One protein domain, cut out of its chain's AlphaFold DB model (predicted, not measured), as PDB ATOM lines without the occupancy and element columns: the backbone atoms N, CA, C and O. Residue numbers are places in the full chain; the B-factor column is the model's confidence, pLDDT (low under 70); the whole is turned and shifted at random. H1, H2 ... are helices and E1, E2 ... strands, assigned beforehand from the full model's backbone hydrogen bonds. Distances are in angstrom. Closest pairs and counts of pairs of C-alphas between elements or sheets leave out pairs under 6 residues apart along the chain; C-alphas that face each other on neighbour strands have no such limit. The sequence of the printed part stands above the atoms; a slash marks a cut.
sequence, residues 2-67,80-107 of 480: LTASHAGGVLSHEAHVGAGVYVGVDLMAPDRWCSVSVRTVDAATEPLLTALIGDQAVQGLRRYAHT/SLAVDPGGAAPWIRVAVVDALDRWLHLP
ATOM      1  N   LEU A   2     153.278 153.006 220.924       23.56
ATOM      2  CA  LEU A   2     154.281 152.065 221.438       23.56
ATOM      3  C   LEU A   2     153.757 150.644 221.210       23.56
ATOM      4  O   LEU A   2     152.883 150.186 221.939       23.56
ATOM      5  N   THR A   3     154.229 149.965 220.169       29.42
ATOM      6  CA  THR A   3     154.020 148.520 220.034       29.42
ATOM      7  C   THR A   3     154.901 147.818 221.060       29.42
ATOM      8  O   THR A   3     156.090 148.122 221.156       29.42
ATOM      9  N   ALA A   4     154.310 146.920 221.851       29.62
ATOM     10  CA  ALA A   4     155.023 146.104 222.829       29.62
ATOM     11  C   ALA A   4     156.265 145.464 222.188       29.62
ATOM     12  O   ALA A   4     156.190 144.982 221.056       29.62
ATOM     13  N   SER A   5     157.398 145.460 222.901       36.72
ATOM     14  CA  SER A   5     158.571 144.708 222.462       36.72
ATOM     15  C   SER A   5     158.152 143.256 222.270       36.72
ATOM     16  O   SER A   5     157.699 142.622 223.226       36.72
ATOM     17  N   HIS A   6     158.292 142.729 221.058       44.31
ATOM     18  CA  HIS A   6     158.262 141.287 220.884       44.31
ATOM     19  C   HIS A   6     159.472 140.763 221.659       44.31
ATOM     20  O   HIS A   6     160.610 141.101 221.325       44.31
ATOM     21  N   ALA A   7     159.236 140.049 222.763       51.06
ATOM     22  CA  ALA A   7     160.302 139.298 223.407       51.06
ATOM     23  C   ALA A   7     160.856 138.369 222.325       51.06
ATOM     24  O   ALA A   7     160.086 137.628 221.726       51.06
ATOM     25  N   GLY A   8     162.134 138.522 221.975       57.56
ATOM     26  CA  GLY A   8     162.689 137.858 220.799       57.56
ATOM     27  C   GLY A   8     162.433 136.349 220.828       57.56
ATOM     28  O   GLY A   8     162.714 135.702 221.839       57.56
ATOM     29  N   GLY A   9     161.920 135.807 219.720       70.69
ATOM     30  CA  GLY A   9     161.706 134.376 219.537       70.69
ATOM     31  C   GLY A   9     163.016 133.585 219.514       70.69
ATOM     32  O   GLY A   9     164.119 134.141 219.518       70.69
ATOM     33  N   VAL A  10     162.916 132.256 219.455       83.44
ATOM     34  CA  VAL A  10     164.061 131.321 219.546       83.44
ATOM     35  C   VAL A  10     165.169 131.606 218.522       83.44
ATOM     36  O   VAL A  10     166.343 131.385 218.814       83.44
ATOM     37  N   LEU A  11     164.805 132.104 217.338       85.94
ATOM     38  CA  LEU A  11     165.726 132.423 216.241       85.94
ATOM     39  C   LEU A  11     166.098 133.911 216.184       85.94
ATOM     40  O   LEU A  11     166.478 134.425 215.129       85.94
ATOM     41  N   SER A  12     166.002 134.601 217.320       86.44
ATOM     42  CA  SER A  12     166.424 135.991 217.420       86.44
ATOM     43  C   SER A  12     167.938 136.127 217.346       86.44
ATOM     44  O   SER A  12     168.699 135.310 217.872       86.44
ATOM     45  N   HIS A  13     168.393 137.193 216.703       86.25
ATOM     46  CA  HIS A  13     169.800 137.541 216.621       86.25
ATOM     47  C   HIS A  13     169.978 139.050 216.716       86.25
ATOM     48  O   HIS A  13     169.319 139.802 216.004       86.25
ATOM     49  N   GLU A  14     170.890 139.480 217.582       86.94
ATOM     50  CA  GLU A  14     171.322 140.868 217.675       86.94
ATOM     51  C   GLU A  14     172.536 141.064 216.757       86.94
ATOM     52  O   GLU A  14     173.636 140.596 217.051       86.94
ATOM     53  N   ALA A  15     172.312 141.710 215.614       88.56
ATOM     54  CA  ALA A  15     173.326 141.947 214.597       88.56
ATOM     55  C   ALA A  15     173.939 143.340 214.756       88.56
ATOM     56  O   ALA A  15     173.219 144.336 214.851       88.56
ATOM     57  N   HIS A  16     175.268 143.425 214.725       89.75
ATOM     58  CA  HIS A  16     175.973 144.702 214.658       89.75
ATOM     59  C   HIS A  16     175.858 145.280 213.244       89.75
ATOM     60  O   HIS A  16     176.384 144.713 212.285       89.75
ATOM     61  N   VAL A  17     175.161 146.409 213.118       88.75
ATOM     62  CA  VAL A  17     174.910 147.048 211.818       88.75
ATOM     63  C   VAL A  17     175.876 148.194 211.512       88.75
ATOM     64  O   VAL A  17     175.921 148.657 210.378       88.75
ATOM     65  N   GLY A  18     176.672 148.632 212.491       87.25
ATOM     66  CA  GLY A  18     177.693 149.668 212.324       87.25
ATOM     67  C   GLY A  18     177.694 150.696 213.451       87.25
ATOM     68  O   GLY A  18     176.714 150.833 214.174       87.25
ATOM     69  N   ALA A  19     178.819 151.400 213.634       84.19
ATOM     70  CA  ALA A  19     178.967 152.492 214.613       84.19
ATOM     71  C   ALA A  19     178.458 152.154 216.040       84.19
ATOM     72  O   ALA A  19     177.839 152.971 216.704       84.19
ATOM     73  N   GLY A  20     178.679 150.922 216.511       83.31
ATOM     74  CA  GLY A  20     178.186 150.464 217.820       83.31
ATOM     75  C   GLY A  20     176.660 150.333 217.970       83.31
ATOM     76  O   GLY A  20     176.191 150.187 219.099       83.31
ATOM     77  N   VAL A  21     175.901 150.373 216.871       86.38
ATOM     78  CA  VAL A  21     174.452 150.134 216.840       86.38
ATOM     79  C   VAL A  21     174.171 148.683 216.466       86.38
ATOM     80  O   VAL A  21     174.761 148.140 215.528       86.38
ATOM     81  N   TYR A  22     173.249 148.065 217.196       87.75
ATOM     82  CA  TYR A  22     172.811 146.695 216.977       87.75
ATOM     83  C   TYR A  22     171.314 146.648 216.696       87.75
ATOM     84  O   TYR A  22     170.535 147.397 217.286       87.75
ATOM     85  N   VAL A  23     170.916 145.741 215.809       87.25
ATOM     86  CA  VAL A  23     169.521 145.474 215.451       87.25
ATOM     87  C   VAL A  23     169.206 144.025 215.794       87.25
ATOM     88  O   VAL A  23     169.855 143.105 215.301       87.25
ATOM     89  N   GLY A  24     168.199 143.820 216.637       86.38
ATOM     90  CA  GLY A  24     167.604 142.518 216.897       86.38
ATOM     91  C   GLY A  24     166.632 142.146 215.785       86.38
ATOM     92  O   GLY A  24     165.677 142.884 215.541       86.38
ATOM     93  N   VAL A  25     166.838 141.005 215.138       87.31
ATOM     94  CA  VAL A  25     165.904 140.425 214.159       87.31
ATOM     95  C   VAL A  25     165.471 139.038 214.596       87.31
ATOM     96  O   VAL A  25     166.275 138.302 215.163       87.31
ATOM     97  N   ASP A  26     164.229 138.673 214.290       87.50
ATOM     98  CA  ASP A  26     163.736 137.303 214.418       87.50
ATOM     99  C   ASP A  26     163.620 136.685 213.026       87.50
ATOM    100  O   ASP A  26     162.888 137.175 212.164       87.50
ATOM    101  N   LEU A  27     164.341 135.588 212.793       89.56
ATOM    102  CA  LEU A  27     164.280 134.887 211.515       89.56
ATOM    103  C   LEU A  27     162.918 134.239 211.238       89.56
ATOM    104  O   LEU A  27     162.711 133.850 210.094       89.56
ATOM    105  N   MET A  28     162.012 134.146 212.221       87.25
ATOM    106  CA  MET A  28     160.604 133.756 212.031       87.25
ATOM    107  C   MET A  28     159.705 134.896 211.534       87.25
ATOM    108  O   MET A  28     158.566 134.665 211.129       87.25
ATOM    109  N   ALA A  29     160.202 136.127 211.531       82.25
ATOM    110  CA  ALA A  29     159.516 137.276 210.965       82.25
ATOM    111  C   ALA A  29     160.562 138.278 210.456       82.25
ATOM    112  O   ALA A  29     160.690 139.355 211.026       82.25
ATOM    113  N   PRO A  30     161.320 137.949 209.393       80.00
ATOM    114  CA  PRO A  30     162.525 138.691 209.021       80.00
ATOM    115  C   PRO A  30     162.257 140.108 208.507       80.00
ATOM    116  O   PRO A  30     163.186 140.898 208.447       80.00
ATOM    117  N   ASP A  31     161.018 140.443 208.139       76.44
ATOM    118  CA  ASP A  31     160.609 141.820 207.816       76.44
ATOM    119  C   ASP A  31     160.234 142.635 209.066       76.44
ATOM    120  O   ASP A  31     159.875 143.810 208.984       76.44
ATOM    121  N   ARG A  32     160.304 142.009 210.243       73.19
ATOM    122  CA  ARG A  32     160.128 142.628 211.550       73.19
ATOM    123  C   ARG A  32     161.461 142.588 212.289       73.19
ATOM    124  O   ARG A  32     162.261 141.666 212.171       73.19
ATOM    125  N   TRP A  33     161.688 143.616 213.079       73.56
ATOM    126  CA  TRP A  33     162.850 143.761 213.940       73.56
ATOM    127  C   TRP A  33     162.314 143.862 215.375       73.56
ATOM    128  O   TRP A  33     161.218 144.378 215.614       73.56
ATOM    129  N   CYS A  34     163.043 143.288 216.321       68.94
ATOM    130  CA  CYS A  34     162.591 143.103 217.699       68.94
ATOM    131  C   CYS A  34     163.144 144.182 218.635       68.94
ATOM    132  O   CYS A  34     162.522 144.498 219.649       68.94
ATOM    133  N   SER A  35     164.315 144.736 218.309       76.81
ATOM    134  CA  SER A  35     165.001 145.731 219.133       76.81
ATOM    135  C   SER A  35     166.070 146.499 218.353       76.81
ATOM    136  O   SER A  35     166.624 146.003 217.376       76.81
ATOM    137  N   VAL A  36     166.414 147.694 218.838       81.12
ATOM    138  CA  VAL A  36     167.678 148.378 218.529       81.12
ATOM    139  C   VAL A  36     168.367 148.645 219.849       81.12
ATOM    140  O   VAL A  36     167.734 149.115 220.795       81.12
ATOM    141  N   SER A  37     169.657 148.345 219.914       80.75
ATOM    142  CA  SER A  37     170.494 148.699 221.051       80.75
ATOM    143  C   SER A  37     171.672 149.548 220.584       80.75
ATOM    144  O   SER A  37     172.203 149.395 219.482       80.75
ATOM    145  N   VAL A  38     172.046 150.513 221.414       82.38
ATOM    146  CA  VAL A  38     173.155 151.425 221.159       82.38
ATOM    147  C   VAL A  38     173.776 151.800 222.495       82.38
ATOM    148  O   VAL A  38     173.063 151.994 223.479       82.38
ATOM    149  N   ARG A  39     175.110 151.877 222.547       75.00
ATOM    150  CA  ARG A  39     175.823 152.270 223.773       75.00
ATOM    151  C   ARG A  39     175.736 153.774 224.035       75.00
ATOM    152  O   ARG A  39     175.526 154.175 225.172       75.00
ATOM    153  N   THR A  40     175.892 154.591 222.993       76.94
ATOM    154  CA  THR A  40     175.858 156.058 223.064       76.94
ATOM    155  C   THR A  40     175.090 156.650 221.884       76.94
ATOM    156  O   THR A  40     175.255 156.237 220.737       76.94
ATOM    157  N   VAL A  41     174.233 157.635 222.166       81.75
ATOM    158  CA  VAL A  41     173.580 158.448 221.130       81.75
ATOM    159  C   VAL A  41     174.424 159.703 220.937       81.75
ATOM    160  O   VAL A  41     174.398 160.603 221.775       81.75
ATOM    161  N   ASP A  42     175.204 159.734 219.861       84.31
ATOM    162  CA  ASP A  42     176.141 160.808 219.532       84.31
ATOM    163  C   ASP A  42     176.124 161.105 218.022       84.31
ATOM    164  O   ASP A  42     175.414 160.463 217.249       84.31
ATOM    165  N   ALA A  43     176.913 162.090 217.587       85.69
ATOM    166  CA  ALA A  43     176.958 162.508 216.186       85.69
ATOM    167  C   ALA A  43     177.391 161.390 215.213       85.69
ATOM    168  O   ALA A  43     177.105 161.481 214.017       85.69
ATOM    169  N   ALA A  44     178.079 160.345 215.689       85.62
ATOM    170  CA  ALA A  44     178.487 159.221 214.857       85.62
ATOM    171  C   ALA A  44     177.358 158.198 214.696       85.62
ATOM    172  O   ALA A  44     177.199 157.656 213.602       85.62
ATOM    173  N   THR A  45     176.564 157.947 215.742       87.56
ATOM    174  CA  THR A  45     175.484 156.944 215.717       87.56
ATOM    175  C   THR A  45     174.155 157.493 215.212       87.56
ATOM    176  O   THR A  45     173.349 156.758 214.642       87.56
ATOM    177  N   GLU A  46     173.934 158.795 215.361       89.50
ATOM    178  CA  GLU A  46     172.661 159.438 215.070       89.50
ATOM    179  C   GLU A  46     172.166 159.275 213.627       89.50
ATOM    180  O   GLU A  46     171.007 158.896 213.472       89.50
ATOM    181  N   PRO A  47     172.974 159.473 212.564       90.94
ATOM    182  CA  PRO A  47     172.475 159.301 211.199       90.94
ATOM    183  C   PRO A  47     171.955 157.883 210.941       90.94
ATOM    184  O   PRO A  47     170.983 157.696 210.212       90.94
ATOM    185  N   LEU A  48     172.591 156.889 211.567       89.69
ATOM    186  CA  LEU A  48     172.194 155.491 211.473       89.69
ATOM    187  C   LEU A  48     170.911 155.235 212.265       89.69
ATOM    188  O   LEU A  48     169.987 154.621 211.738       89.69
ATOM    189  N   LEU A  49     170.800 155.760 213.489       88.88
ATOM    190  CA  LEU A  49     169.555 155.686 214.254       88.88
ATOM    191  C   LEU A  49     168.403 156.366 213.504       88.88
ATOM    192  O   LEU A  49     167.326 155.794 213.421       88.88
ATOM    193  N   THR A  50     168.620 157.523 212.883       89.31
ATOM    194  CA  THR A  50     167.589 158.201 212.085       89.31
ATOM    195  C   THR A  50     167.138 157.345 210.904       89.31
ATOM    196  O   THR A  50     165.938 157.254 210.658       89.31
ATOM    197  N   ALA A  51     168.062 156.671 210.210       87.88
ATOM    198  CA  ALA A  51     167.717 155.745 209.129       87.88
ATOM    199  C   ALA A  51     166.945 154.501 209.613       87.88
ATOM    200  O   ALA A  51     166.111 153.979 208.878       87.88
ATOM    201  N   LEU A  52     167.212 154.037 210.838       86.31
ATOM    202  CA  LEU A  52     166.516 152.907 211.452       86.31
ATOM    203  C   LEU A  52     165.134 153.304 211.982       86.31
ATOM    204  O   LEU A  52     164.125 152.791 211.516       86.31
ATOM    205  N   ILE A  53     165.078 154.193 212.974       84.62
ATOM    206  CA  ILE A  53     163.884 154.469 213.794       84.62
ATOM    207  C   ILE A  53     163.167 155.782 213.441       84.62
ATOM    208  O   ILE A  53     162.139 156.094 214.041       84.62
ATOM    209  N   GLY A  54     163.683 156.553 212.483       85.69
ATOM    210  CA  GLY A  54     163.136 157.853 212.095       85.69
ATOM    211  C   GLY A  54     163.556 159.007 213.016       85.69
ATOM    212  O   GLY A  54     163.816 158.843 214.211       85.69
ATOM    213  N   ASP A  55     163.582 160.219 212.455       85.75
ATOM    214  CA  ASP A  55     164.074 161.435 213.125       85.75
ATOM    215  C   ASP A  55     163.301 161.765 214.417       85.75
ATOM    216  O   ASP A  55     163.887 162.069 215.458       85.75
ATOM    217  N   GLN A  56     161.972 161.608 214.408       81.44
ATOM    218  CA  GLN A  56     161.140 161.876 215.586       81.44
ATOM    219  C   GLN A  56     161.506 160.992 216.791       81.44
ATOM    220  O   GLN A  56     161.514 161.469 217.931       81.44
ATOM    221  N   ALA A  57     161.826 159.715 216.557       80.88
ATOM    222  CA  ALA A  57     162.202 158.786 217.620       80.88
ATOM    223  C   ALA A  57     163.587 159.126 218.190       80.88
ATOM    224  O   ALA A  57     163.774 159.135 219.410       80.88
ATOM    225  N   VAL A  58     164.531 159.507 217.325       84.62
ATOM    226  CA  VAL A  58     165.870 159.972 217.716       84.62
ATOM    227  C   VAL A  58     165.805 161.253 218.553       84.62
ATOM    228  O   VAL A  58     166.463 161.358 219.590       84.62
ATOM    229  N   GLN A  59     164.955 162.213 218.182       81.62
ATOM    230  CA  GLN A  59     164.717 163.414 218.994       81.62
ATOM    231  C   GLN A  59     164.110 163.082 220.369       81.62
ATOM    232  O   GLN A  59     164.392 163.759 221.362       81.62
ATOM    233  N   GLY A  60     163.274 162.043 220.452       78.62
ATOM    234  CA  GLY A  60     162.777 161.498 221.718       78.62
ATOM    235  C   GLY A  60     163.901 160.944 222.600       78.62
ATOM    236  O   GLY A  60     163.997 161.318 223.770       78.62
ATOM    237  N   LEU A  61     164.790 160.127 222.023       77.56
ATOM    238  CA  LEU A  61     165.962 159.575 222.715       77.56
ATOM    239  C   LEU A  61     166.899 160.662 223.243       77.56
ATOM    240  O   LEU A  61     167.334 160.590 224.389       77.56
ATOM    241  N   ARG A  62     167.176 161.691 222.434       76.00
ATOM    242  CA  ARG A  62     167.998 162.836 222.845       76.00
ATOM    243  C   ARG A  62     167.427 163.503 224.087       76.00
ATOM    244  O   ARG A  62     168.132 163.637 225.083       76.00
ATOM    245  N   ARG A  63     166.137 163.856 224.059       76.38
ATOM    246  CA  ARG A  63     165.458 164.476 225.207       76.38
ATOM    247  C   ARG A  63     165.553 163.600 226.454       76.38
ATOM    248  O   ARG A  63     165.890 164.112 227.515       76.38
ATOM    249  N   TYR A  64     165.347 162.291 226.312       67.88
ATOM    250  CA  TYR A  64     165.466 161.344 227.421       67.88
ATOM    251  C   TYR A  64     166.887 161.288 228.008       67.88
ATOM    252  O   TYR A  64     167.057 161.424 229.222       67.88
ATOM    253  N   ALA A  65     167.911 161.172 227.156       68.38
ATOM    254  CA  ALA A  65     169.314 161.147 227.567       68.38
ATOM    255  C   ALA A  65     169.735 162.435 228.300       68.38
ATOM    256  O   ALA A  65     170.507 162.381 229.252       68.38
ATOM    257  N   HIS A  66     169.178 163.588 227.911       63.59
ATOM    258  CA  HIS A  66     169.457 164.874 228.560       63.59
ATOM    259  C   HIS A  66     168.742 165.022 229.914       63.59
ATOM    260  O   HIS A  66     169.228 165.728 230.793       63.59
ATOM    261  N   THR A  67     167.607 164.342 230.119       60.62
ATOM    262  CA  THR A  67     166.840 164.395 231.380       60.62
ATOM    263  C   THR A  67     167.358 163.474 232.488       60.62
ATOM    264  O   THR A  67     166.856 163.548 233.608       60.62
ATOM    265  N   SER A  80     163.288 149.896 223.868       47.84
ATOM    266  CA  SER A  80     162.457 149.377 222.778       47.84
ATOM    267  C   SER A  80     161.794 150.547 222.054       47.84
ATOM    268  O   SER A  80     160.974 151.258 222.635       47.84
ATOM    269  N   LEU A  81     162.174 150.774 220.799       55.62
ATOM    270  CA  LEU A  81     161.662 151.864 219.962       55.62
ATOM    271  C   LEU A  81     160.796 151.283 218.842       55.62
ATOM    272  O   LEU A  81     160.944 150.118 218.498       55.62
ATOM    273  N   ALA A  82     159.878 152.073 218.292       53.62
ATOM    274  CA  ALA A  82     159.139 151.703 217.085       53.62
ATOM    275  C   ALA A  82     159.890 152.253 215.858       53.62
ATOM    276  O   ALA A  82     160.471 153.333 215.946       53.62
ATOM    277  N   VAL A  83     159.894 151.519 214.743       56.62
ATOM    278  CA  VAL A  83     160.660 151.845 213.521       56.62
ATOM    279  C   VAL A  83     159.764 152.316 212.407       56.62
ATOM    280  O   VAL A  83     158.613 151.894 212.302       56.62
ATOM    281  N   ASP A  84     160.362 153.136 211.551       61.53
ATOM    282  CA  ASP A  84     159.880 153.404 210.208       61.53
ATOM    283  C   ASP A  84     160.272 152.244 209.260       61.53
ATOM    284  O   ASP A  84     161.445 152.103 208.895       61.53
ATOM    285  N   PRO A  85     159.318 151.386 208.855       60.00
ATOM    286  CA  PRO A  85     159.618 150.172 208.099       60.00
ATOM    287  C   PRO A  85     160.216 150.444 206.709       60.00
ATOM    288  O   PRO A  85     160.899 149.572 206.173       60.00
ATOM    289  N   GLY A  86     159.997 151.630 206.123       65.12
ATOM    290  CA  GLY A  86     160.521 151.966 204.797       65.12
ATOM    291  C   GLY A  86     162.027 152.246 204.797       65.12
ATOM    292  O   GLY A  86     162.753 151.726 203.950       65.12
ATOM    293  N   GLY A  87     162.508 153.028 205.769       72.31
ATOM    294  CA  GLY A  87     163.931 153.370 205.909       72.31
ATOM    295  C   GLY A  87     164.797 152.210 206.410       72.31
ATOM    296  O   GLY A  87     165.958 152.077 206.018       72.31
ATOM    297  N   ALA A  88     164.220 151.321 207.224       82.94
ATOM    298  CA  ALA A  88     164.967 150.252 207.875       82.94
ATOM    299  C   ALA A  88     165.221 149.016 206.996       82.94
ATOM    300  O   ALA A  88     166.106 148.229 207.328       82.94
ATOM    301  N   ALA A  89     164.508 148.816 205.882       86.31
ATOM    302  CA  ALA A  89     164.591 147.569 205.105       86.31
ATOM    303  C   ALA A  89     166.027 147.164 204.679       86.31
ATOM    304  O   ALA A  89     166.401 146.004 204.888       86.31
ATOM    305  N   PRO A  90     166.897 148.070 204.175       90.94
ATOM    306  CA  PRO A  90     168.293 147.726 203.875       90.94
ATOM    307  C   PRO A  90     169.091 147.276 205.108       90.94
ATOM    308  O   PRO A  90     169.939 146.390 205.016       90.94
ATOM    309  N   TRP A  91     168.791 147.839 206.279       91.69
ATOM    310  CA  TRP A  91     169.433 147.492 207.546       91.69
ATOM    311  C   TRP A  91     168.929 146.170 208.116       91.69
ATOM    312  O   TRP A  91     169.721 145.357 208.594       91.69
ATOM    313  N   ILE A  92     167.625 145.915 207.998       89.62
ATOM    314  CA  ILE A  92     167.021 144.625 208.335       89.62
ATOM    315  C   ILE A  92     167.662 143.535 207.478       89.62
ATOM    316  O   ILE A  92     168.033 142.487 208.000       89.62
ATOM    317  N   ARG A  93     167.900 143.793 206.185       92.69
ATOM    318  CA  ARG A  93     168.617 142.849 205.323       92.69
ATOM    319  C   ARG A  93     170.022 142.535 205.841       92.69
ATOM    320  O   ARG A  93     170.383 141.361 205.866       92.69
ATOM    321  N   VAL A  94     170.800 143.532 206.272       94.12
ATOM    322  CA  VAL A  94     172.124 143.296 206.888       94.12
ATOM    323  C   VAL A  94     171.993 142.360 208.092       94.12
ATOM    324  O   VAL A  94     172.676 141.336 208.149       94.12
ATOM    325  N   ALA A  95     171.067 142.665 209.000       92.56
ATOM    326  CA  ALA A  95     170.847 141.874 210.204       92.56
ATOM    327  C   ALA A  95     170.371 140.443 209.901       92.56
ATOM    328  O   ALA A  95     170.860 139.493 210.508       92.56
ATOM    329  N   VAL A  96     169.482 140.261 208.920       93.62
ATOM    330  CA  VAL A  96     169.008 138.945 208.468       93.62
ATOM    331  C   VAL A  96     170.144 138.115 207.880       93.62
ATOM    332  O   VAL A  96     170.255 136.937 208.204       93.62
ATOM    333  N   VAL A  97     171.002 138.688 207.028       93.94
ATOM    334  CA  VAL A  97     172.136 137.942 206.453       93.94
ATOM    335  C   VAL A  97     173.092 137.492 207.565       93.94
ATOM    336  O   VAL A  97     173.548 136.346 207.556       93.94
ATOM    337  N   ASP A  98     173.344 138.350 208.557       91.69
ATOM    338  CA  ASP A  98     174.175 138.007 209.713       91.69
ATOM    339  C   ASP A  98     173.527 136.937 210.604       91.69
ATOM    340  O   ASP A  98     174.191 135.976 211.004       91.69
ATOM    341  N   ALA A  99     172.217 137.033 210.832       91.62
ATOM    342  CA  ALA A  99     171.445 136.044 211.570       91.62
ATOM    343  C   ALA A  99     171.407 134.684 210.855       91.62
ATOM    344  O   ALA A  99     171.573 133.647 211.495       91.62
ATOM    345  N   LEU A 100     171.247 134.653 209.530       92.56
ATOM    346  CA  LEU A 100     171.281 133.414 208.746       92.56
ATOM    347  C   LEU A 100     172.661 132.755 208.813       92.56
ATOM    348  O   LEU A 100     172.753 131.548 208.997       92.56
ATOM    349  N   ASP A 101     173.747 133.520 208.741       88.00
ATOM    350  CA  ASP A 101     175.105 132.992 208.919       88.00
ATOM    351  C   ASP A 101     175.323 132.364 210.311       88.00
ATOM    352  O   ASP A 101     176.112 131.422 210.445       88.00
ATOM    353  N   ARG A 102     174.602 132.855 211.332       87.50
ATOM    354  CA  ARG A 102     174.587 132.306 212.695       87.50
ATOM    355  C   ARG A 102     173.708 131.064 212.826       87.50
ATOM    356  O   ARG A 102     174.160 130.116 213.457       87.50
ATOM    357  N   TRP A 103     172.504 131.056 212.260       90.56
ATOM    358  CA  TRP A 103     171.467 130.060 212.566       90.56
ATOM    359  C   TRP A 103     171.229 129.009 211.475       90.56
ATOM    360  O   TRP A 103     170.671 127.947 211.748       90.56
ATOM    361  N   LEU A 104     171.627 129.271 210.229       89.44
ATOM    362  CA  LEU A 104     171.303 128.411 209.093       89.44
ATOM    363  C   LEU A 104     172.335 127.288 208.921       89.44
ATOM    364  O   LEU A 104     173.390 127.464 208.309       89.44
ATOM    365  N   HIS A 105     172.004 126.088 209.406       83.88
ATOM    366  CA  HIS A 105     172.850 124.887 209.325       83.88
ATOM    367  C   HIS A 105     172.854 124.221 207.933       83.88
ATOM    368  O   HIS A 105     172.664 123.014 207.792       83.88
ATOM    369  N   LEU A 106     173.114 125.005 206.883       83.00
ATOM    370  CA  LEU A 106     173.266 124.536 205.504       83.00
ATOM    371  C   LEU A 106     174.718 124.676 205.021       83.00
ATOM    372  O   LEU A 106     175.450 125.555 205.481       83.00
ATOM    373  N   PRO A 107     175.185 123.835 204.077       81.75
ATOM    374  CA  PRO A 107     176.562 123.876 203.585       81.75
ATOM    375  C   PRO A 107     176.800 125.013 202.576       81.75
ATOM    376  O   PRO A 107     177.299 124.775 201.481       81.75
TER     377      PRO A 107
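What this domain is: This is residues 2 to 67 and 80 to 107 of the 480 residues of an uncharacterized protein of Actinobacteria bacterium (UniProt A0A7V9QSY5). What is the shape? Two layers: H3 crosses one face of a three-stranded sheet, H1 lies beside H3's beginning on that face, and H2 reaches away beyond H1. What builds it? The 94 printed residues, mixed in class, hold E1, E2, E3, H1, H2, H3 in order; E1 E2 E3 form an antiparallel meander, each strand neighbouring the one before. It is compact, radius of gyration of the C-alphas 13.4 A, spanning 48 by 27 by 23 A.

Where its parts are: Which strands? E1, residues 12 to 18, 18.4 A, begins at C-alpha (166.424, 135.991, 217.420); E2 is 21 to 26, E3 33 to 38. Which helices? H1 is 46 to 53, H2 55 to 67, 18.7 A; H3, 85 to 103, 23.8 A, ends at C-alpha (171.467, 130.060, 212.566).

How they stand to each other: Which atoms pair? N 13 and O 25, 2.8 A, in hairpin E1 E2; N 24 and O 35, 2.8 A, in hairpin E2 E3. Every O i to N i+4 pair is within hydrogen-bond range in H1 and H2, 12 of 15 in H3. What touches? H1 touches H3 at C-alphas Leu 52 and Ala 88, 4.7 A, and H2 at Thr 50 and Val 58, 6.1 A.

The domain as a whole: Any cut? Residues 68 to 79 are not printed; C-alphas 67 and 80 are 17.9 A apart. Where is pLDDT under 70? At 2 to 8, 34, 64 to 67 and 80 to 86.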